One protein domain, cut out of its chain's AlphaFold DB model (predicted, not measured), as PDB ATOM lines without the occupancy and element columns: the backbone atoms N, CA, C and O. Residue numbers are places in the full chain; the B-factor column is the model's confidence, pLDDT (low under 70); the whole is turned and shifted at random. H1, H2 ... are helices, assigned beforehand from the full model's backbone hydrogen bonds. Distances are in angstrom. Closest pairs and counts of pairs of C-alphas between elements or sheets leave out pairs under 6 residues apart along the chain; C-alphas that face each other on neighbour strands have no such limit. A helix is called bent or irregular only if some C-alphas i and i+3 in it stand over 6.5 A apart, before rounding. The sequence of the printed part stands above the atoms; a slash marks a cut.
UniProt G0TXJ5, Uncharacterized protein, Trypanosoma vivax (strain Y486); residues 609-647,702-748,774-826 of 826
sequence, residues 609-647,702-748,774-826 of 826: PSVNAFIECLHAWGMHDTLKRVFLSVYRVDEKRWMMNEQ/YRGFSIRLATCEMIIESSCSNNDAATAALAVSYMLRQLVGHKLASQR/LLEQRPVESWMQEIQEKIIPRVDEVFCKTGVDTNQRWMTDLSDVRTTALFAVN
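Overview. This is residues 609 to 647, 702 to 748 and 774 to 826 of the 826 residues of an uncharacterized protein of Trypanosoma vivax (strain Y486) (UniProt G0TXJ5). This is an up-and-down helix bundle with the H3-H4 hairpin in its middle, the H1-H2 hairpin on one side and bent H6 with H7 on the other. In the bundle, H1, H2, H3, H4 and H6b each run against the one before. The printed part, all helix, has 139 residues with seven named helices, H1 to H7, and no named strand. It is compact, with a radius of gyration of the C-alphas of 14.8 A, and spans 43 by 34 by 32 A.

Arrangement. H1, residues 609 to 620, touches H3, residues 709 to 721; their closest C-alphas, Asn 612 and Thr 711, are 6.1 A apart. H4, residues 725 to 746, forms a hairpin with H3 through its residues 725 to 735 alone, at 15 degrees; the closest C-alphas, Ile 716 and Ala 728, are 4.6 A apart. H6, residues 780 to 802, was assigned as one helix by its hydrogen bonds but is bent, with C-alphas 789 and 792 6.8 A apart; its arms are H6a, to 789, and H6b, from 792. H7, residues 807 to 823, touches H4 the same way at a shallow tilt of 9 degrees; C-alphas Ser 733 and Trp 810 are closest, at 6.3 A. Every O i to N i+4 pair is within hydrogen-bond range in H3, H4, H6a, H6b and H2, residues 624 to 646; H1 has 7 of 8, H7 11 of 13, and H5, residues 774 to 777, is too short.

Along the chain. H1 begins at C-alpha 609 (23.050, -9.379, -33.921). H2 measures 32.0 A, H4 31.8 A and H7 23.5 A, ending at C-alpha 823 (37.840, -38.044, -28.015).

Size, cuts and confidence. Residues 648 to 701 and 749 to 773 are cut out, with C-alpha gaps of 12.5 A and 15.7 A. Of the links printed whole, none is long. Mean pLDDT of the printed part is 74.6; 41 residues are under 70, among them residues 803 to 826.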
ATOM      1  N   PRO A 609      23.393  -9.303 -32.505       70.19
ATOM      2  CA  PRO A 609      23.050  -9.379 -33.921       70.19
ATOM      3  C   PRO A 609      23.364  -8.107 -34.726       70.19
ATOM      4  O   PRO A 609      23.355  -8.186 -35.953       70.19
ATOM      5  N   SER A 610      23.635  -6.948 -34.102       82.69
ATOM      6  CA  SER A 610      24.008  -5.747 -34.869       82.69
ATOM      7  C   SER A 610      25.440  -5.794 -35.383       82.69
ATOM      8  O   SER A 610      25.710  -5.209 -36.425       82.69
ATOM      9  N   VAL A 611      26.347  -6.499 -34.694       88.12
ATOM     10  CA  VAL A 611      27.742  -6.662 -35.140       88.12
ATOM     11  C   VAL A 611      27.826  -7.383 -36.472       88.12
ATOM     12  O   VAL A 611      28.601  -6.959 -37.317       88.12
ATOM     13  N   ASN A 612      27.021  -8.424 -36.684       87.88
ATOM     14  CA  ASN A 612      27.047  -9.169 -37.944       87.88
ATOM     15  C   ASN A 612      26.659  -8.270 -39.126       87.88
ATOM     16  O   ASN A 612      27.441  -8.121 -40.059       87.88
ATOM     17  N   ALA A 613      25.532  -7.555 -39.011       86.06
ATOM     18  CA  ALA A 613      25.102  -6.590 -40.025       86.06
ATOM     19  C   ALA A 613      26.110  -5.436 -40.206       86.06
ATOM     20  O   ALA A 613      26.285  -4.919 -41.303       86.06
ATOM     21  N   PHE A 614      26.802  -5.031 -39.141       90.81
ATOM     22  CA  PHE A 614      27.847  -4.016 -39.231       90.81
ATOM     23  C   PHE A 614      29.095  -4.511 -39.969       90.81
ATOM     24  O   PHE A 614      29.650  -3.773 -40.777       90.81
ATOM     25  N   ILE A 615      29.539  -5.744 -39.711       90.25
ATOM     26  CA  ILE A 615      30.668  -6.360 -40.421       90.25
ATOM     27  C   ILE A 615      30.321  -6.540 -41.901       90.25
ATOM     28  O   ILE A 615      31.149  -6.210 -42.744       90.25
ATOM     29  N   GLU A 616      29.093  -6.966 -42.212       89.06
ATOM     30  CA  GLU A 616      28.560  -7.000 -43.582       89.06
ATOM     31  C   GLU A 616      28.669  -5.629 -44.262       89.06
ATOM     32  O   GLU A 616      29.180  -5.541 -45.378       89.06
ATOM     33  N   CYS A 617      28.279  -4.543 -43.576       87.62
ATOM     34  CA  CYS A 617      28.486  -3.193 -44.100       87.62
ATOM     35  C   CYS A 617      29.975  -2.925 -44.358       87.62
ATOM     36  O   CYS A 617      30.367  -2.573 -45.467       87.62
ATOM     37  N   LEU A 618      30.837  -3.093 -43.353       89.19
ATOM     38  CA  LEU A 618      32.264  -2.787 -43.500       89.19
ATOM     39  C   LEU A 618      32.919  -3.584 -44.637       89.19
ATOM     40  O   LEU A 618      33.788  -3.043 -45.323       89.19
ATOM     41  N   HIS A 619      32.480  -4.825 -44.854       88.50
ATOM     42  CA  HIS A 619      32.889  -5.647 -45.985       88.50
ATOM     43  C   HIS A 619      32.429  -5.047 -47.321       88.50
ATOM     44  O   HIS A 619      33.264  -4.802 -48.190       88.50
ATOM     45  N   ALA A 620      31.137  -4.724 -47.458       85.12
ATOM     46  CA  ALA A 620      30.558  -4.151 -48.678       85.12
ATOM     47  C   ALA A 620      31.204  -2.814 -49.097       85.12
ATOM     48  O   ALA A 620      31.344  -2.541 -50.287       85.12
ATOM     49  N   TRP A 621      31.639  -1.995 -48.132       81.44
ATOM     50  CA  TRP A 621      32.342  -0.726 -48.381       81.44
ATOM     51  C   TRP A 621      33.875  -0.849 -48.447       81.44
ATOM     52  O   TRP A 621      34.558   0.171 -48.541       81.44
ATOM     53  N   GLY A 622      34.445  -2.057 -48.374       82.88
ATOM     54  CA  GLY A 622      35.899  -2.264 -48.448       82.88
ATOM     55  C   GLY A 622      36.689  -1.663 -47.274       82.88
ATOM     56  O   GLY A 622      37.877  -1.374 -47.403       82.88
ATOM     57  N   MET A 623      36.058  -1.462 -46.114       85.56
ATOM     58  CA  MET A 623      36.659  -0.823 -44.934       85.56
ATOM     59  C   MET A 623      37.432  -1.824 -44.060       85.56
ATOM     60  O   MET A 623      37.131  -2.000 -42.872       85.56
ATOM     61  N   HIS A 624      38.444  -2.471 -44.644       88.25
ATOM     62  CA  HIS A 624      39.156  -3.595 -44.027       88.25
ATOM     63  C   HIS A 624      39.758  -3.267 -42.647       88.25
ATOM     64  O   HIS A 624      39.519  -3.998 -41.688       88.25
ATOM     65  N   ASP A 625      40.448  -2.134 -42.489       88.81
ATOM     66  CA  ASP A 625      41.084  -1.768 -41.210       88.81
ATOM     67  C   ASP A 625      40.081  -1.619 -40.056       88.81
ATOM     68  O   ASP A 625      40.362  -1.961 -38.901       88.81
ATOM     69  N   THR A 626      38.887  -1.103 -40.359       87.88
ATOM     70  CA  THR A 626      37.822  -0.952 -39.360       87.88
ATOM     71  C   THR A 626      37.192  -2.305 -39.052       87.88
ATOM     72  O   THR A 626      36.994  -2.622 -37.880       87.88
ATOM     73  N   LEU A 627      36.952  -3.133 -40.075       91.56
ATOM     74  CA  LEU A 627      36.457  -4.503 -39.922       91.56
ATOM     75  C   LEU A 627      37.395  -5.330 -39.038       91.56
ATOM     76  O   LEU A 627      36.945  -5.923 -38.056       91.56
ATOM     77  N   LYS A 628      38.702  -5.283 -39.315       91.69
ATOM     78  CA  LYS A 628      39.749  -5.915 -38.506       91.69
ATOM     79  C   LYS A 628      39.670  -5.477 -37.047       91.69
ATOM     80  O   LYS A 628      39.671  -6.316 -36.149       91.69
ATOM     81  N   ARG A 629      39.579  -4.168 -36.785       91.31
ATOM     82  CA  ARG A 629      39.490  -3.627 -35.418       91.31
ATOM     83  C   ARG A 629      38.266  -4.157 -34.669       91.31
ATOM     84  O   ARG A 629      38.392  -4.558 -33.510       91.31
ATOM     85  N   VAL A 630      37.110  -4.167 -35.328       90.50
ATOM     86  CA  VAL A 630      35.844  -4.654 -34.760       90.50
ATOM     87  C   VAL A 630      35.947  -6.140 -34.447       90.50
ATOM     88  O   VAL A 630      35.698  -6.539 -33.309       90.50
ATOM     89  N   PHE A 631      36.388  -6.943 -35.419       92.50
ATOM     90  CA  PHE A 631      36.574  -8.378 -35.246       92.50
ATOM     91  C   PHE A 631      37.520  -8.688 -34.085       92.50
ATOM     92  O   PHE A 631      37.142  -9.427 -33.182       92.50
ATOM     93  N   LEU A 632      38.709  -8.079 -34.044       89.50
ATOM     94  CA  LEU A 632      39.690  -8.334 -32.985       89.50
ATOM     95  C   LEU A 632      39.173  -7.949 -31.595       89.50
ATOM     96  O   LEU A 632      39.483  -8.623 -30.613       89.50
ATOM     97  N   SER A 633      38.394  -6.873 -31.489       89.81
ATOM     98  CA  SER A 633      37.796  -6.464 -30.215       89.81
ATOM     99  C   SER A 633      36.740  -7.463 -29.743       89.81
ATOM    100  O   SER A 633      36.796  -7.921 -28.599       89.81
ATOM    101  N   VAL A 634      35.832  -7.871 -30.633       88.00
ATOM    102  CA  VAL A 634      34.792  -8.863 -30.324       88.00
ATOM    103  C   VAL A 634      35.412 -10.224 -30.007       88.00
ATOM    104  O   VAL A 634      35.092 -10.805 -28.973       88.00
ATOM    105  N   TYR A 635      36.369 -10.674 -30.823       87.50
ATOM    106  CA  TYR A 635      37.139 -11.898 -30.607       87.50
ATOM    107  C   TYR A 635      37.779 -11.914 -29.218       87.50
ATOM    108  O   TYR A 635      37.568 -12.855 -28.465       87.50
ATOM    109  N   ARG A 636      38.490 -10.846 -28.821       85.50
ATOM    110  CA  ARG A 636      39.130 -10.758 -27.494       85.50
ATOM    111  C   ARG A 636      38.125 -10.781 -26.346       85.50
ATOM    112  O   ARG A 636      38.436 -11.287 -25.268       85.50
ATOM    113  N   VAL A 637      36.950 -10.179 -26.524       83.31
ATOM    114  CA  VAL A 637      35.893 -10.193 -25.503       83.31
ATOM    115  C   VAL A 637      35.314 -11.596 -25.351       83.31
ATOM    116  O   VAL A 637      35.148 -12.057 -24.219       83.31
ATOM    117  N   ASP A 638      35.028 -12.267 -26.463       83.19
ATOM    118  CA  ASP A 638      34.477 -13.621 -26.466       83.19
ATOM    119  C   ASP A 638      35.522 -14.644 -25.983       83.19
ATOM    120  O   ASP A 638      35.202 -15.490 -25.152       83.19
ATOM    121  N   GLU A 639      36.791 -14.499 -26.371       81.88
ATOM    122  CA  GLU A 639      37.909 -15.320 -25.889       81.88
ATOM    123  C   GLU A 639      38.117 -15.177 -24.375       81.88
ATOM    124  O   GLU A 639      38.261 -16.173 -23.672       81.88
ATOM    125  N   LYS A 640      38.053 -13.956 -23.826       80.88
ATOM    126  CA  LYS A 640      38.110 -13.755 -22.367       80.88
ATOM    127  C   LYS A 640      36.960 -14.450 -21.642       80.88
ATOM    128  O   LYS A 640      37.177 -15.019 -20.576       80.88
ATOM    129  N   ARG A 641      35.740 -14.398 -22.191       74.94
ATOM    130  CA  ARG A 641      34.593 -15.123 -21.614       74.94
ATOM    131  C   ARG A 641      34.804 -16.627 -21.672       74.94
ATOM    132  O   ARG A 641      34.448 -17.316 -20.724       74.94
ATOM    133  N   TRP A 642      35.383 -17.109 -22.765       69.75
ATOM    134  CA  TRP A 642      35.694 -18.514 -22.960       69.75
ATOM    135  C   TRP A 642      36.702 -19.012 -21.918       69.75
ATOM    136  O   TRP A 642      36.371 -19.895 -21.133       69.75
ATOM    137  N   MET A 643      37.843 -18.333 -21.791       71.00
ATOM    138  CA  MET A 643      38.885 -18.658 -20.807       71.00
ATOM    139  C   MET A 643      38.371 -18.603 -19.358       71.00
ATOM    140  O   MET A 643      38.720 -19.447 -18.540       71.00
ATOM    141  N   MET A 644      37.498 -17.643 -19.023       69.31
ATOM    142  CA  MET A 644      36.883 -17.570 -17.686       69.31
ATOM    143  C   MET A 644      35.907 -18.718 -17.403       69.31
ATOM    144  O   MET A 644      35.759 -19.123 -16.251       69.31
ATOM    145  N   ASN A 645      35.232 -19.236 -18.431       61.88
ATOM    146  CA  ASN A 645      34.349 -20.391 -18.288       61.88
ATOM    147  C   ASN A 645      35.139 -21.701 -18.153       61.88
ATOM    148  O   ASN A 645      34.666 -22.608 -17.474       61.88
ATOM    149  N   GLU A 646      36.334 -21.786 -18.744       58.09
ATOM    150  CA  GLU A 646      37.250 -22.926 -18.591       58.09
ATOM    151  C   GLU A 646      37.996 -22.917 -17.251       58.09
ATOM    152  O   GLU A 646      38.288 -23.972 -16.698       58.09
ATOM    153  N   GLN A 647      38.256 -21.732 -16.691       49.62
ATOM    154  CA  GLN A 647      38.948 -21.562 -15.409       49.62
ATOM    155  C   GLN A 647      38.056 -21.694 -14.173       49.62
ATOM    156  O   GLN A 647      38.585 -21.604 -13.069       49.62
ATOM    157  N   TYR A 702      29.184 -23.326 -22.599       49.62
ATOM    158  CA  TYR A 702      29.700 -22.523 -23.708       49.62
ATOM    159  C   TYR A 702      28.566 -21.690 -24.334       49.62
ATOM    160  O   TYR A 702      28.009 -22.036 -25.370       49.62
ATOM    161  N   ARG A 703      28.167 -20.597 -23.673       52.22
ATOM    162  CA  ARG A 703      27.154 -19.659 -24.181       52.22
ATOM    163  C   ARG A 703      27.801 -18.442 -24.851       52.22
ATOM    164  O   ARG A 703      28.427 -17.627 -24.174       52.22
ATOM    165  N   GLY A 704      27.500 -18.264 -26.141       60.72
ATOM    166  CA  GLY A 704      27.375 -16.955 -26.792       60.72
ATOM    167  C   GLY A 704      28.565 -16.494 -27.632       60.72
ATOM    168  O   GLY A 704      29.317 -15.627 -27.191       60.72
ATOM    169  N   PHE A 705      28.663 -16.996 -28.866       73.12
ATOM    170  CA  PHE A 705      29.463 -16.357 -29.911       73.12
ATOM    171  C   PHE A 705      28.733 -15.124 -30.443       73.12
ATOM    172  O   PHE A 705      27.530 -15.162 -30.704       73.12
ATOM    173  N   SER A 706      29.444 -14.003 -30.556       79.06
ATOM    174  CA  SER A 706      28.856 -12.744 -31.020       79.06
ATOM    175  C   SER A 706      28.812 -12.634 -32.551       79.06
ATOM    176  O   SER A 706      27.956 -11.925 -33.083       79.06
ATOM    177  N   ILE A 707      29.721 -13.320 -33.254       85.19
ATOM    178  CA  ILE A 707      29.858 -13.273 -34.719       85.19
ATOM    179  C   ILE A 707      29.427 -14.611 -35.321       85.19
ATOM    180  O   ILE A 707      29.748 -15.653 -34.763       85.19
ATOM    181  N   ARG A 708      28.710 -14.592 -36.445       87.25
ATOM    182  CA  ARG A 708      28.242 -15.797 -37.152       87.25
ATOM    183  C   ARG A 708      29.303 -16.403 -38.073       87.25
ATOM    184  O   ARG A 708      30.219 -15.702 -38.491       87.25
ATOM    185  N   LEU A 709      29.127 -17.671 -38.457       87.56
ATOM    186  CA  LEU A 709      30.028 -18.380 -39.375       87.56
ATOM    187  C   LEU A 709      30.109 -17.716 -40.758       87.56
ATOM    188  O   LEU A 709      31.218 -17.397 -41.187       87.56
ATOM    189  N   ALA A 710      28.982 -17.391 -41.404       86.38
ATOM    190  CA  ALA A 710      28.995 -16.623 -42.656       86.38
ATOM    191  C   ALA A 710      29.684 -15.257 -42.504       86.38
ATOM    192  O   ALA A 710      30.391 -14.789 -43.396       86.38
ATOM    193  N   THR A 711      29.528 -14.606 -41.348       88.12
ATOM    194  CA  THR A 711      30.225 -13.347 -41.071       88.12
ATOM    195  C   THR A 711      31.735 -13.544 -40.936       88.12
ATOM    196  O   THR A 711      32.497 -12.707 -41.414       88.12
ATOM    197  N   CYS A 712      32.191 -14.656 -40.360       89.62
ATOM    198  CA  CYS A 712      33.607 -15.016 -40.350       89.62
ATOM    199  C   CYS A 712      34.157 -15.283 -41.754       89.62
ATOM    200  O   CYS A 712      35.275 -14.856 -42.035       89.62
ATOM    201  N   GLU A 713      33.384 -15.905 -42.646       90.88
ATOM    202  CA  GLU A 713      33.786 -16.096 -44.044       90.88
ATOM    203  C   GLU A 713      34.059 -14.753 -44.742       90.88
ATOM    204  O   GLU A 713      35.120 -14.582 -45.342       90.88
ATOM    205  N   MET A 714      33.181 -13.758 -44.566       90.06
ATOM    206  CA  MET A 714      33.399 -12.397 -45.089       90.06
ATOM    207  C   MET A 714      34.653 -11.732 -44.504       90.06
ATOM    208  O   MET A 714      35.387 -11.035 -45.206       90.06
ATOM    209  N   ILE A 715      34.936 -11.947 -43.214       91.75
ATOM    210  CA  ILE A 715      36.163 -11.433 -42.581       91.75
ATOM    211  C   ILE A 715      37.395 -12.076 -43.221       91.75
ATOM    212  O   ILE A 715      38.376 -11.376 -43.485       91.75
ATOM    213  N   ILE A 716      37.349 -13.380 -43.491       91.56
ATOM    214  CA  ILE A 716      38.439 -14.115 -44.136       91.56
ATOM    215  C   ILE A 716      38.618 -13.638 -45.576       91.56
ATOM    216  O   ILE A 716      39.737 -13.316 -45.960       91.56
ATOM    217  N   GLU A 717      37.542 -13.506 -46.350       91.00
ATOM    218  CA  GLU A 717      37.589 -12.986 -47.719       91.00
ATOM    219  C   GLU A 717      38.213 -11.583 -47.773       91.00
ATOM    220  O   GLU A 717      39.144 -11.342 -48.552       91.00
ATOM    221  N   SER A 718      37.766 -10.688 -46.889       90.62
ATOM    222  CA  SER A 718      38.325  -9.342 -46.744       90.62
ATOM    223  C   SER A 718      39.812  -9.381 -46.394       90.62
ATOM    224  O   SER A 718      40.614  -8.677 -47.006       90.62
ATOM    225  N   SER A 719      40.192 -10.214 -45.425       89.81
ATOM    226  CA  SER A 719      41.571 -10.330 -44.938       89.81
ATOM    227  C   SER A 719      42.500 -10.908 -45.998       89.81
ATOM    228  O   SER A 719      43.584 -10.376 -46.218       89.81
ATOM    229  N   CYS A 720      42.055 -11.933 -46.723       88.25
ATOM    230  CA  CYS A 720      42.819 -12.521 -47.814       88.25
ATOM    231  C   CYS A 720      43.035 -11.524 -48.957       88.25
ATOM    232  O   CYS A 720      44.146 -11.401 -49.465       88.25
ATOM    233  N   SER A 721      42.001 -10.753 -49.307       88.31
ATOM    234  CA  SER A 721      42.086  -9.717 -50.346       88.31
ATOM    235  C   SER A 721      43.026  -8.562 -49.973       88.31
ATOM    236  O   SER A 721      43.569  -7.902 -50.855       88.31
ATOM    237  N   ASN A 722      43.244  -8.328 -48.672       88.12
ATOM    238  CA  ASN A 722      44.111  -7.270 -48.141       88.12
ATOM    239  C   ASN A 722      45.461  -7.786 -47.611       88.12
ATOM    240  O   ASN A 722      46.188  -7.035 -46.962       88.12
ATOM    241  N   ASN A 723      45.825  -9.042 -47.898       87.06
ATOM    242  CA  ASN A 723      47.070  -9.664 -47.437       87.06
ATOM    243  C   ASN A 723      47.241  -9.690 -45.897       87.06
ATOM    244  O   ASN A 723      48.353  -9.614 -45.382       87.06
ATOM    245  N   ASP A 724      46.146  -9.816 -45.144       85.12
ATOM    246  CA  ASP A 724      46.151  -9.904 -43.678       85.12
ATOM    247  C   ASP A 724      45.962 -11.351 -43.194       85.12
ATOM    248  O   ASP A 724      44.909 -11.744 -42.682       85.12
ATOM    249  N   ALA A 725      47.012 -12.162 -43.351       82.94
ATOM    250  CA  ALA A 725      46.997 -13.578 -42.969       82.94
ATOM    251  C   ALA A 725      46.677 -13.798 -41.475       82.94
ATOM    252  O   ALA A 725      46.037 -14.783 -41.111       82.94
ATOM    253  N   ALA A 726      47.080 -12.871 -40.599       83.81
ATOM    254  CA  ALA A 726      46.870 -12.992 -39.159       83.81
ATOM    255  C   ALA A 726      45.386 -12.886 -38.776       83.81
ATOM    256  O   ALA A 726      44.889 -13.701 -37.995       83.81
ATOM    257  N   THR A 727      44.665 -11.908 -39.332       87.50
ATOM    258  CA  THR A 727      43.223 -11.751 -39.075       87.50
ATOM    259  C   THR A 727      42.421 -12.893 -39.695       87.50
ATOM    260  O   THR A 727      41.516 -13.416 -39.042       87.50
ATOM    261  N   ALA A 728      42.796 -13.339 -40.900       87.06
ATOM    262  CA  ALA A 728      42.180 -14.495 -41.549       87.06
ATOM    263  C   ALA A 728      42.319 -15.769 -40.695       87.06
ATOM    264  O   ALA A 728      41.326 -16.442 -40.419       87.06
ATOM    265  N   ALA A 729      43.524 -16.056 -40.193       83.06
ATOM    266  CA  ALA A 729      43.777 -17.214 -39.333       83.06
ATOM    267  C   ALA A 729      42.995 -17.149 -38.007       83.06
ATOM    268  O   ALA A 729      42.443 -18.155 -37.558       83.06
ATOM    269  N   LEU A 730      42.895 -15.966 -37.388       86.62
ATOM    270  CA  LEU A 730      42.092 -15.778 -36.175       86.62
ATOM    271  C   LEU A 730      40.596 -16.002 -36.426       86.62
ATOM    272  O   LEU A 730      39.923 -16.582 -35.576       86.62
ATOM    273  N   ALA A 731      40.075 -15.577 -37.579       88.94
ATOM    274  CA  ALA A 731      38.688 -15.831 -37.958       88.94
ATOM    275  C   ALA A 731      38.421 -17.330 -38.176       88.94
ATOM    276  O   ALA A 731      37.411 -17.829 -37.685       88.94
ATOM    277  N   VAL A 732      39.352 -18.067 -38.798       87.38
ATOM    278  CA  VAL A 732      39.274 -19.536 -38.923       87.38
ATOM    279  C   VAL A 732      39.286 -20.215 -37.550       87.38
ATOM    280  O   VAL A 732      38.421 -21.044 -37.272       87.38
ATOM    281  N   SER A 733      40.213 -19.837 -36.659       84.31
ATOM    282  CA  SER A 733      40.249 -20.361 -35.281       84.31
ATOM    283  C   SER A 733      38.932 -20.078 -34.549       84.31
ATOM    284  O   SER A 733      38.360 -20.975 -33.928       84.31
ATOM    285  N   TYR A 734      38.386 -18.865 -34.690       86.12
ATOM    286  CA  TYR A 734      37.091 -18.515 -34.114       86.12
ATOM    287  C   TYR A 734      35.963 -19.402 -34.662       86.12
ATOM    288  O   TYR A 734      35.228 -19.967 -33.856       86.12
ATOM    289  N   MET A 735      35.864 -19.608 -35.985       86.75
ATOM    290  CA  MET A 735      34.878 -20.515 -36.603       86.75
ATOM    291  C   MET A 735      34.978 -21.941 -36.054       86.75
ATOM    292  O   MET A 735      33.971 -22.527 -35.665       86.75
ATOM    293  N   LEU A 736      36.189 -22.494 -35.970       84.19
ATOM    294  CA  LEU A 736      36.406 -23.848 -35.458       84.19
ATOM    295  C   LEU A 736      35.955 -23.982 -33.999       84.19
ATOM    296  O   LEU A 736      35.267 -24.944 -33.653       84.19
ATOM    297  N   ARG A 737      36.264 -22.989 -33.154       79.88
ATOM    298  CA  ARG A 737      35.795 -22.952 -31.759       79.88
ATOM    299  C   ARG A 737      34.260 -22.915 -31.673       79.88
ATOM    300  O   ARG A 737      33.698 -23.574 -30.798       79.88
ATOM    301  N   GLN A 738      33.575 -22.226 -32.594       82.81
ATOM    302  CA  GLN A 738      32.104 -22.262 -32.671       82.81
ATOM    303  C   GLN A 738      31.561 -23.650 -32.959       82.81
ATOM    304  O   GLN A 738      30.666 -24.125 -32.257       82.81
ATOM    305  N   LEU A 739      32.112 -24.301 -33.982       81.38
ATOM    306  CA  LEU A 739      31.670 -25.620 -34.423       81.38
ATOM    307  C   LEU A 739      31.849 -26.668 -33.317       81.38
ATOM    308  O   LEU A 739      30.953 -27.481 -33.090       81.38
ATOM    309  N   VAL A 740      32.955 -26.604 -32.570       78.31
ATOM    310  CA  VAL A 740      33.189 -27.467 -31.400       78.31
ATOM    311  C   VAL A 740      32.169 -27.206 -30.299       78.31
ATOM    312  O   VAL A 740      31.573 -28.154 -29.787       78.31
ATOM    313  N   GLY A 741      31.921 -25.935 -29.967       71.19
ATOM    314  CA  GLY A 741      30.911 -25.558 -28.978       71.19
ATOM    315  C   GLY A 741      29.519 -26.095 -29.334       71.19
ATOM    316  O   GLY A 741      28.838 -26.656 -28.476       71.19
ATOM    317  N   HIS A 742      29.127 -26.002 -30.609       72.44
ATOM    318  CA  HIS A 742      27.863 -26.553 -31.105       72.44
ATOM    319  C   HIS A 742      27.810 -28.085 -31.049       72.44
ATOM    320  O   HIS A 742      26.792 -28.637 -30.630       72.44
ATOM    321  N   LYS A 743      28.893 -28.782 -31.420       71.12
ATOM    322  CA  LYS A 743      28.954 -30.252 -31.371       71.12
ATOM    323  C   LYS A 743      28.821 -30.777 -29.937       71.12
ATOM    324  O   LYS A 743      28.034 -31.688 -29.694       71.12
ATOM    325  N   LEU A 744      29.516 -30.148 -28.983       68.62
ATOM    326  CA  LEU A 744      29.431 -30.484 -27.556       68.62
ATOM    327  C   LEU A 744      28.039 -30.213 -26.968       68.62
ATOM    328  O   LEU A 744      27.592 -30.954 -26.097       68.62
ATOM    329  N   ALA A 745      27.347 -29.167 -27.428       66.12
ATOM    330  CA  ALA A 745      25.977 -28.879 -27.005       66.12
ATOM    331  C   ALA A 745      24.970 -29.900 -27.566       66.12
ATOM    332  O   ALA A 745      24.106 -30.364 -26.829       66.12
ATOM    333  N   SER A 746      25.120 -30.293 -28.837       62.69
ATOM    334  CA  SER A 746      24.256 -31.277 -29.512       62.69
ATOM    335  C   SER A 746      24.350 -32.679 -28.890       62.69
ATOM    336  O   SER A 746      23.348 -33.377 -28.773       62.69
ATOM    337  N   GLN A 747      25.539 -33.077 -28.421       61.47
ATOM    338  CA  GLN A 747      25.749 -34.358 -27.726       61.47
ATOM    339  C   GLN A 747      25.105 -34.419 -26.328       61.47
ATOM    340  O   GLN A 747      24.903 -35.508 -25.805       61.47
ATOM    341  N   ARG A 748      24.776 -33.275 -25.709       57.59
ATOM    342  CA  ARG A 748      24.111 -33.234 -24.390       57.59
ATOM    343  C   ARG A 748      22.591 -33.351 -24.478       57.59
ATOM    344  O   ARG A 748      21.958 -33.697 -23.488       57.59
ATOM    345  N   LEU A 774      19.831 -24.271 -36.837       43.41
ATOM    346  CA  LEU A 774      20.696 -25.287 -37.451       43.41
ATOM    347  C   LEU A 774      21.819 -24.715 -38.351       43.41
ATOM    348  O   LEU A 774      21.777 -24.892 -39.566       43.41
ATOM    349  N   LEU A 775      22.803 -24.009 -37.770       54.78
ATOM    350  CA  LEU A 775      24.078 -23.643 -38.427       54.78
ATOM    351  C   LEU A 775      23.922 -22.966 -39.808       54.78
ATOM    352  O   LEU A 775      24.573 -23.334 -40.787       54.78
ATOM    353  N   GLU A 776      23.022 -21.983 -39.901       62.88
ATOM    354  CA  GLU A 776      22.746 -21.269 -41.161       62.88
ATOM    355  C   GLU A 776      22.281 -22.220 -42.286       62.88
ATOM    356  O   GLU A 776      22.601 -22.032 -43.456       62.88
ATOM    357  N   GLN A 777      21.495 -23.242 -41.919       65.62
ATOM    358  CA  GLN A 777      20.968 -24.304 -42.793       65.62
ATOM    359  C   GLN A 777      22.007 -25.334 -43.282       65.62
ATOM    360  O   GLN A 777      21.690 -26.128 -44.172       65.62
ATOM    361  N   ARG A 778      23.223 -25.373 -42.714       72.81
ATOM    362  CA  ARG A 778      24.276 -26.344 -43.080       72.81
ATOM    363  C   ARG A 778      24.689 -27.212 -41.886       72.81
ATOM    364  O   ARG A 778      24.822 -26.692 -40.788       72.81
ATOM    365  N   PRO A 779      24.940 -28.523 -42.054       76.31
ATOM    366  CA  PRO A 779      25.449 -29.356 -40.964       76.31
ATOM    367  C   PRO A 779      26.897 -28.981 -40.594       76.31
ATOM    368  O   PRO A 779      27.635 -28.435 -41.417       76.31
ATOM    369  N   VAL A 780      27.319 -29.305 -39.363       76.25
ATOM    370  CA  VAL A 780      28.684 -29.037 -38.855       76.25
ATOM    371  C   VAL A 780      29.744 -29.639 -39.777       76.25
ATOM    372  O   VAL A 780      30.762 -29.007 -40.048       76.25
ATOM    373  N   GLU A 781      29.496 -30.838 -40.302       76.44
ATOM    374  CA  GLU A 781      30.396 -31.554 -41.205       76.44
ATOM    375  C   GLU A 781      30.612 -30.793 -42.518       76.44
ATOM    376  O   GLU A 781      31.735 -30.735 -43.009       76.44
ATOM    377  N   SER A 782      29.560 -30.156 -43.048       81.75
ATOM    378  CA  SER A 782      29.639 -29.334 -44.265       81.75
ATOM    379  C   SER A 782      30.508 -28.097 -44.032       81.75
ATOM    380  O   SER A 782      31.401 -27.811 -44.828       81.75
ATOM    381  N   TRP A 783      30.335 -27.429 -42.886       83.75
ATOM    382  CA  TRP A 783      31.200 -26.317 -42.485       83.75
ATOM    383  C   TRP A 783      32.659 -26.747 -42.289       83.75
ATOM    384  O   TRP A 783      33.569 -26.064 -42.749       83.75
ATOM    385  N   MET A 784      32.902 -27.892 -41.646       81.25
ATOM    386  CA  MET A 784      34.256 -28.425 -41.457       81.25
ATOM    387  C   MET A 784      34.931 -28.773 -42.789       81.25
ATOM    388  O   MET A 784      36.115 -28.481 -42.961       81.25
ATOM    389  N   GLN A 785      34.185 -29.365 -43.728       81.56
ATOM    390  CA  GLN A 785      34.679 -29.672 -45.069       81.56
ATOM    391  C   GLN A 785      35.022 -28.391 -45.835       81.56
ATOM    392  O   GLN A 785      36.112 -28.276 -46.386       81.56
ATOM    393  N   GLU A 786      34.141 -27.390 -45.816       86.06
ATOM    394  CA  GLU A 786      34.380 -26.097 -46.459       86.06
ATOM    395  C   GLU A 786      35.597 -25.368 -45.877       86.06
ATOM    396  O   GLU A 786      36.415 -24.823 -46.628       86.06
ATOM    397  N   ILE A 787      35.775 -25.422 -44.552       84.56
ATOM    398  CA  ILE A 787      36.956 -24.862 -43.893       84.56
ATOM    399  C   ILE A 787      38.235 -25.547 -44.396       84.56
ATOM    400  O   ILE A 787      39.191 -24.857 -44.747       84.56
ATOM    401  N   GLN A 788      38.254 -26.881 -44.463       81.81
ATOM    402  CA  GLN A 788      39.432 -27.657 -44.869       81.81
ATOM    403  C   GLN A 788      39.752 -27.548 -46.361       81.81
ATOM    404  O   GLN A 788      40.915 -27.397 -46.724       81.81
ATOM    405  N   GLU A 789      38.742 -27.631 -47.221       85.75
ATOM    406  CA  GLU A 789      38.940 -27.738 -48.669       85.75
ATOM    407  C   GLU A 789      39.046 -26.378 -49.364       85.75
ATOM    408  O   GLU A 789      39.687 -26.280 -50.409       85.75
ATOM    409  N   LYS A 790      38.417 -25.328 -48.819       87.25
ATOM    410  CA  LYS A 790      38.335 -24.018 -49.488       87.25
ATOM    411  C   LYS A 790      38.952 -22.886 -48.686       87.25
ATOM    412  O   LYS A 790      39.680 -22.074 -49.253       87.25
ATOM    413  N   ILE A 791      38.642 -22.787 -47.395       86.19
ATOM    414  CA  ILE A 791      39.029 -21.616 -46.596       86.19
ATOM    415  C   ILE A 791      40.512 -21.677 -46.225       86.19
ATOM    416  O   ILE A 791      41.243 -20.735 -46.520       86.19
ATOM    417  N   ILE A 792      40.965 -22.783 -45.629       84.44
ATOM    418  CA  ILE A 792      42.360 -22.974 -45.216       84.44
ATOM    419  C   ILE A 792      43.334 -22.776 -46.394       84.44
ATOM    420  O   ILE A 792      44.207 -21.917 -46.272       84.44
ATOM    421  N   PRO A 793      43.145 -23.419 -47.568       85.12
ATOM    422  CA  PRO A 793      44.042 -23.217 -48.706       85.12
ATOM    423  C   PRO A 793      44.139 -21.759 -49.177       85.12
ATOM    424  O   PRO A 793      45.213 -21.301 -49.562       85.12
ATOM    425  N   ARG A 794      43.036 -20.995 -49.115       84.19
ATOM    426  CA  ARG A 794      43.039 -19.559 -49.452       84.19
ATOM    427  C   ARG A 794      43.852 -18.738 -48.452       84.19
ATOM    428  O   ARG A 794      44.531 -17.796 -48.853       84.19
ATOM    429  N   VAL A 795      43.769 -19.064 -47.163       83.19
ATOM    430  CA  VAL A 795      44.565 -18.399 -46.118       83.19
ATOM    431  C   VAL A 795      46.045 -18.755 -46.266       83.19
ATOM    432  O   VAL A 795      46.890 -17.862 -46.179       83.19
ATOM    433  N   ASP A 796      46.354 -20.014 -46.583       80.50
ATOM    434  CA  ASP A 796      47.718 -20.491 -46.826       80.50
ATOM    435  C   ASP A 796      48.370 -19.791 -48.019       80.50
ATOM    436  O   ASP A 796      49.543 -19.421 -47.959       80.50
ATOM    437  N   GLU A 797      47.615 -19.523 -49.087       82.25
ATOM    438  CA  GLU A 797      48.120 -18.771 -50.238       82.25
ATOM    439  C   GLU A 797      48.551 -17.348 -49.839       82.25
ATOM    440  O   GLU A 797      49.596 -16.851 -50.266       82.25
ATOM    441  N   VAL A 798      47.767 -16.690 -48.982       81.44
ATOM    442  CA  VAL A 798      48.063 -15.340 -48.478       81.44
ATOM    443  C   VAL A 798      49.231 -15.368 -47.497       81.44
ATOM    444  O   VAL A 798      50.082 -14.474 -47.518       81.44
ATOM    445  N   PHE A 799      49.328 -16.413 -46.677       77.31
ATOM    446  CA  PHE A 799      50.497 -16.662 -45.843       77.31
ATOM    447  C   PHE A 799      51.770 -16.796 -46.694       77.31
ATOM    448  O   PHE A 799      52.733 -16.058 -46.472       77.31
ATOM    449  N   CYS A 800      51.751 -17.649 -47.722       76.69
ATOM    450  CA  CYS A 800      52.880 -17.845 -48.635       76.69
ATOM    451  C   CYS A 800      53.305 -16.537 -49.317       76.69
ATOM    452  O   CYS A 800      54.494 -16.309 -49.532       76.69
ATOM    453  N   LYS A 801      52.343 -15.657 -49.629       78.25
ATOM    454  CA  LYS A 801      52.604 -14.338 -50.228       78.25
ATOM    455  C   LYS A 801      53.199 -13.322 -49.251       78.25
ATOM    456  O   LYS A 801      53.943 -12.445 -49.680       78.25
ATOM    457  N   THR A 802      52.858 -13.397 -47.966       77.50
ATOM    458  CA  THR A 802      53.202 -12.364 -46.966       77.50
ATOM    459  C   THR A 802      54.358 -12.743 -46.047       77.50
ATOM    460  O   THR A 802      54.963 -11.858 -45.445       77.50
ATOM    461  N   GLY A 803      54.682 -14.035 -45.927       67.31
ATOM    462  CA  GLY A 803      55.764 -14.543 -45.077       67.31
ATOM    463  C   GLY A 803      55.488 -14.470 -43.568       67.31
ATOM    464  O   GLY A 803      56.405 -14.666 -42.773       67.31
ATOM    465  N   VAL A 804      54.250 -14.181 -43.147       64.44
ATOM    466  CA  VAL A 804      53.864 -14.063 -41.728       64.44
ATOM    467  C   VAL A 804      53.483 -15.433 -41.166       64.44
ATOM    468  O   VAL A 804      52.333 -15.839 -41.291       64.44
ATOM    469  N   ASP A 805      54.436 -16.155 -40.564       57.56
ATOM    470  CA  ASP A 805      54.232 -17.543 -40.106       57.56
ATOM    471  C   ASP A 805      53.185 -17.654 -38.994       57.56
ATOM    472  O   ASP A 805      53.431 -17.344 -37.826       57.56
ATOM    473  N   THR A 806      51.982 -18.085 -39.376       54.62
ATOM    474  CA  THR A 806      50.891 -18.412 -38.458       54.62
ATOM    475  C   THR A 806      50.771 -19.916 -38.211       54.62
ATOM    476  O   THR A 806      50.031 -20.287 -37.298       54.62
ATOM    477  N   ASN A 807      51.507 -20.786 -38.928       50.25
ATOM    478  CA  ASN A 807      51.354 -22.254 -38.886       50.25
ATOM    479  C   ASN A 807      51.457 -22.845 -37.478       50.25
ATOM    480  O   ASN A 807      50.769 -23.813 -37.168       50.25
ATOM    481  N   GLN A 808      52.243 -22.235 -36.591       48.22
ATOM    482  CA  GLN A 808      52.379 -22.701 -35.207       48.22
ATOM    483  C   GLN A 808      51.170 -22.420 -34.299       48.22
ATOM    484  O   GLN A 808      51.163 -22.924 -33.184       48.22
ATOM    485  N   ARG A 809      50.165 -21.627 -34.712       47.94
ATOM    486  CA  ARG A 809      49.017 -21.267 -33.846       47.94
ATOM    487  C   ARG A 809      47.700 -21.956 -34.195       47.94
ATOM    488  O   ARG A 809      46.977 -22.340 -33.284       47.94
ATOM    489  N   TRP A 810      47.365 -22.121 -35.475       51.00
ATOM    490  CA  TRP A 810      46.085 -22.729 -35.869       51.00
ATOM    491  C   TRP A 810      46.172 -24.250 -36.008       51.00
ATOM    492  O   TRP A 810      45.170 -24.906 -35.764       51.00
ATOM    493  N   MET A 811      47.347 -24.825 -36.301       42.38
ATOM    494  CA  MET A 811      47.551 -26.282 -36.291       42.38
ATOM    495  C   MET A 811      47.537 -26.873 -34.876       42.38
ATOM    496  O   MET A 811      47.024 -27.972 -34.716       42.38
ATOM    497  N   THR A 812      48.025 -26.153 -33.858       48.47
ATOM    498  CA  THR A 812      47.884 -26.539 -32.439       48.47
ATOM    499  C   THR A 812      46.428 -26.478 -31.983       48.47
ATOM    500  O   THR A 812      45.922 -27.467 -31.463       48.47
ATOM    501  N   ASP A 813      45.714 -25.387 -32.293       45.22
ATOM    502  CA  ASP A 813      44.274 -25.266 -32.014       45.22
ATOM    503  C   ASP A 813      43.463 -26.321 -32.793       45.22
ATOM    504  O   ASP A 813      42.545 -26.915 -32.246       45.22
ATOM    505  N   LEU A 814      43.802 -26.612 -34.056       41.94
ATOM    506  CA  LEU A 814      43.183 -27.674 -34.861       41.94
ATOM    507  C   LEU A 814      43.533 -29.068 -34.360       41.94
ATOM    508  O   LEU A 814      42.697 -29.953 -34.496       41.94
ATOM    509  N   SER A 815      44.737 -29.294 -33.828       44.94
ATOM    510  CA  SER A 815      45.126 -30.573 -33.236       44.94
ATOM    511  C   SER A 815      44.442 -30.796 -31.897       44.94
ATOM    512  O   SER A 815      44.019 -31.923 -31.656       44.94
ATOM    513  N   ASP A 816      44.236 -29.741 -31.104       46.88
ATOM    514  CA  ASP A 816      43.466 -29.752 -29.855       46.88
ATOM    515  C   ASP A 816      41.965 -29.898 -30.136       46.88
ATOM    516  O   ASP A 816      41.281 -30.697 -29.505       46.88
ATOM    517  N   VAL A 817      41.437 -29.225 -31.161       44.41
ATOM    518  CA  VAL A 817      40.056 -29.389 -31.639       44.41
ATOM    519  C   VAL A 817      39.846 -30.764 -32.272       44.41
ATOM    520  O   VAL A 817      38.826 -31.392 -32.003       44.41
ATOM    521  N   ARG A 818      40.793 -31.281 -33.069       40.41
ATOM    522  CA  ARG A 818      40.747 -32.656 -33.594       40.41
ATOM    523  C   ARG A 818      40.817 -33.659 -32.467       40.41
ATOM    524  O   ARG A 818      40.018 -34.576 -32.495       40.41
ATOM    525  N   THR A 819      41.724 -33.518 -31.501       43.12
ATOM    526  CA  THR A 819      41.788 -34.447 -30.365       43.12
ATOM    527  C   THR A 819      40.512 -34.361 -29.547       43.12
ATOM    528  O   THR A 819      39.900 -35.394 -29.336       43.12
ATOM    529  N   THR A 820      40.013 -33.178 -29.196       42.03
ATOM    530  CA  THR A 820      38.750 -33.032 -28.446       42.03
ATOM    531  C   THR A 820      37.541 -33.564 -29.233       42.03
ATOM    532  O   THR A 820      36.668 -34.215 -28.666       42.03
ATOM    533  N   ALA A 821      37.498 -33.366 -30.554       36.28
ATOM    534  CA  ALA A 821      36.445 -33.892 -31.423       36.28
ATOM    535  C   ALA A 821      36.591 -35.392 -31.732       36.28
ATOM    536  O   ALA A 821      35.576 -36.017 -32.027       36.28
ATOM    537  N   LEU A 822      37.803 -35.957 -31.681       35.03
ATOM    538  CA  LEU A 822      38.102 -37.391 -31.821       35.03
ATOM    539  C   LEU A 822      37.862 -38.141 -30.501       35.03
ATOM    540  O   LEU A 822      37.334 -39.245 -30.528       35.03
ATOM    541  N   PHE A 823      38.169 -37.532 -29.352       37.06
ATOM    542  CA  PHE A 823      37.840 -38.044 -28.015       37.06
ATOM    543  C   PHE A 823      36.344 -37.952 -27.687       37.06
ATOM    544  O   PHE A 823      35.902 -38.597 -26.751       37.06
ATOM    545  N   ALA A 824      35.570 -37.171 -28.447       33.59
ATOM    546  CA  ALA A 824      34.107 -37.130 -28.378       33.59
ATOM    547  C   ALA A 824      33.417 -38.007 -29.448       33.59
ATOM    548  O   ALA A 824      32.196 -37.950 -29.593       33.59
ATOM    549  N   VAL A 825      34.196 -38.732 -30.264       32.44
ATOM    550  CA  VAL A 825      33.733 -39.673 -31.309       32.44
ATOM    551  C   VAL A 825      34.031 -41.134 -30.933       32.44
ATOM    552  O   VAL A 825      33.451 -42.037 -31.531       32.44
ATOM    553  N   ASN A 826      34.861 -41.359 -29.914       29.08
ATOM    554  CA  ASN A 826      34.999 -42.633 -29.205       29.08
ATOM    555  C   ASN A 826      34.352 -42.516 -27.827       29.08
ATOM    556  O   ASN A 826      33.997 -43.578 -27.274       29.08
TER     557      ASN A 826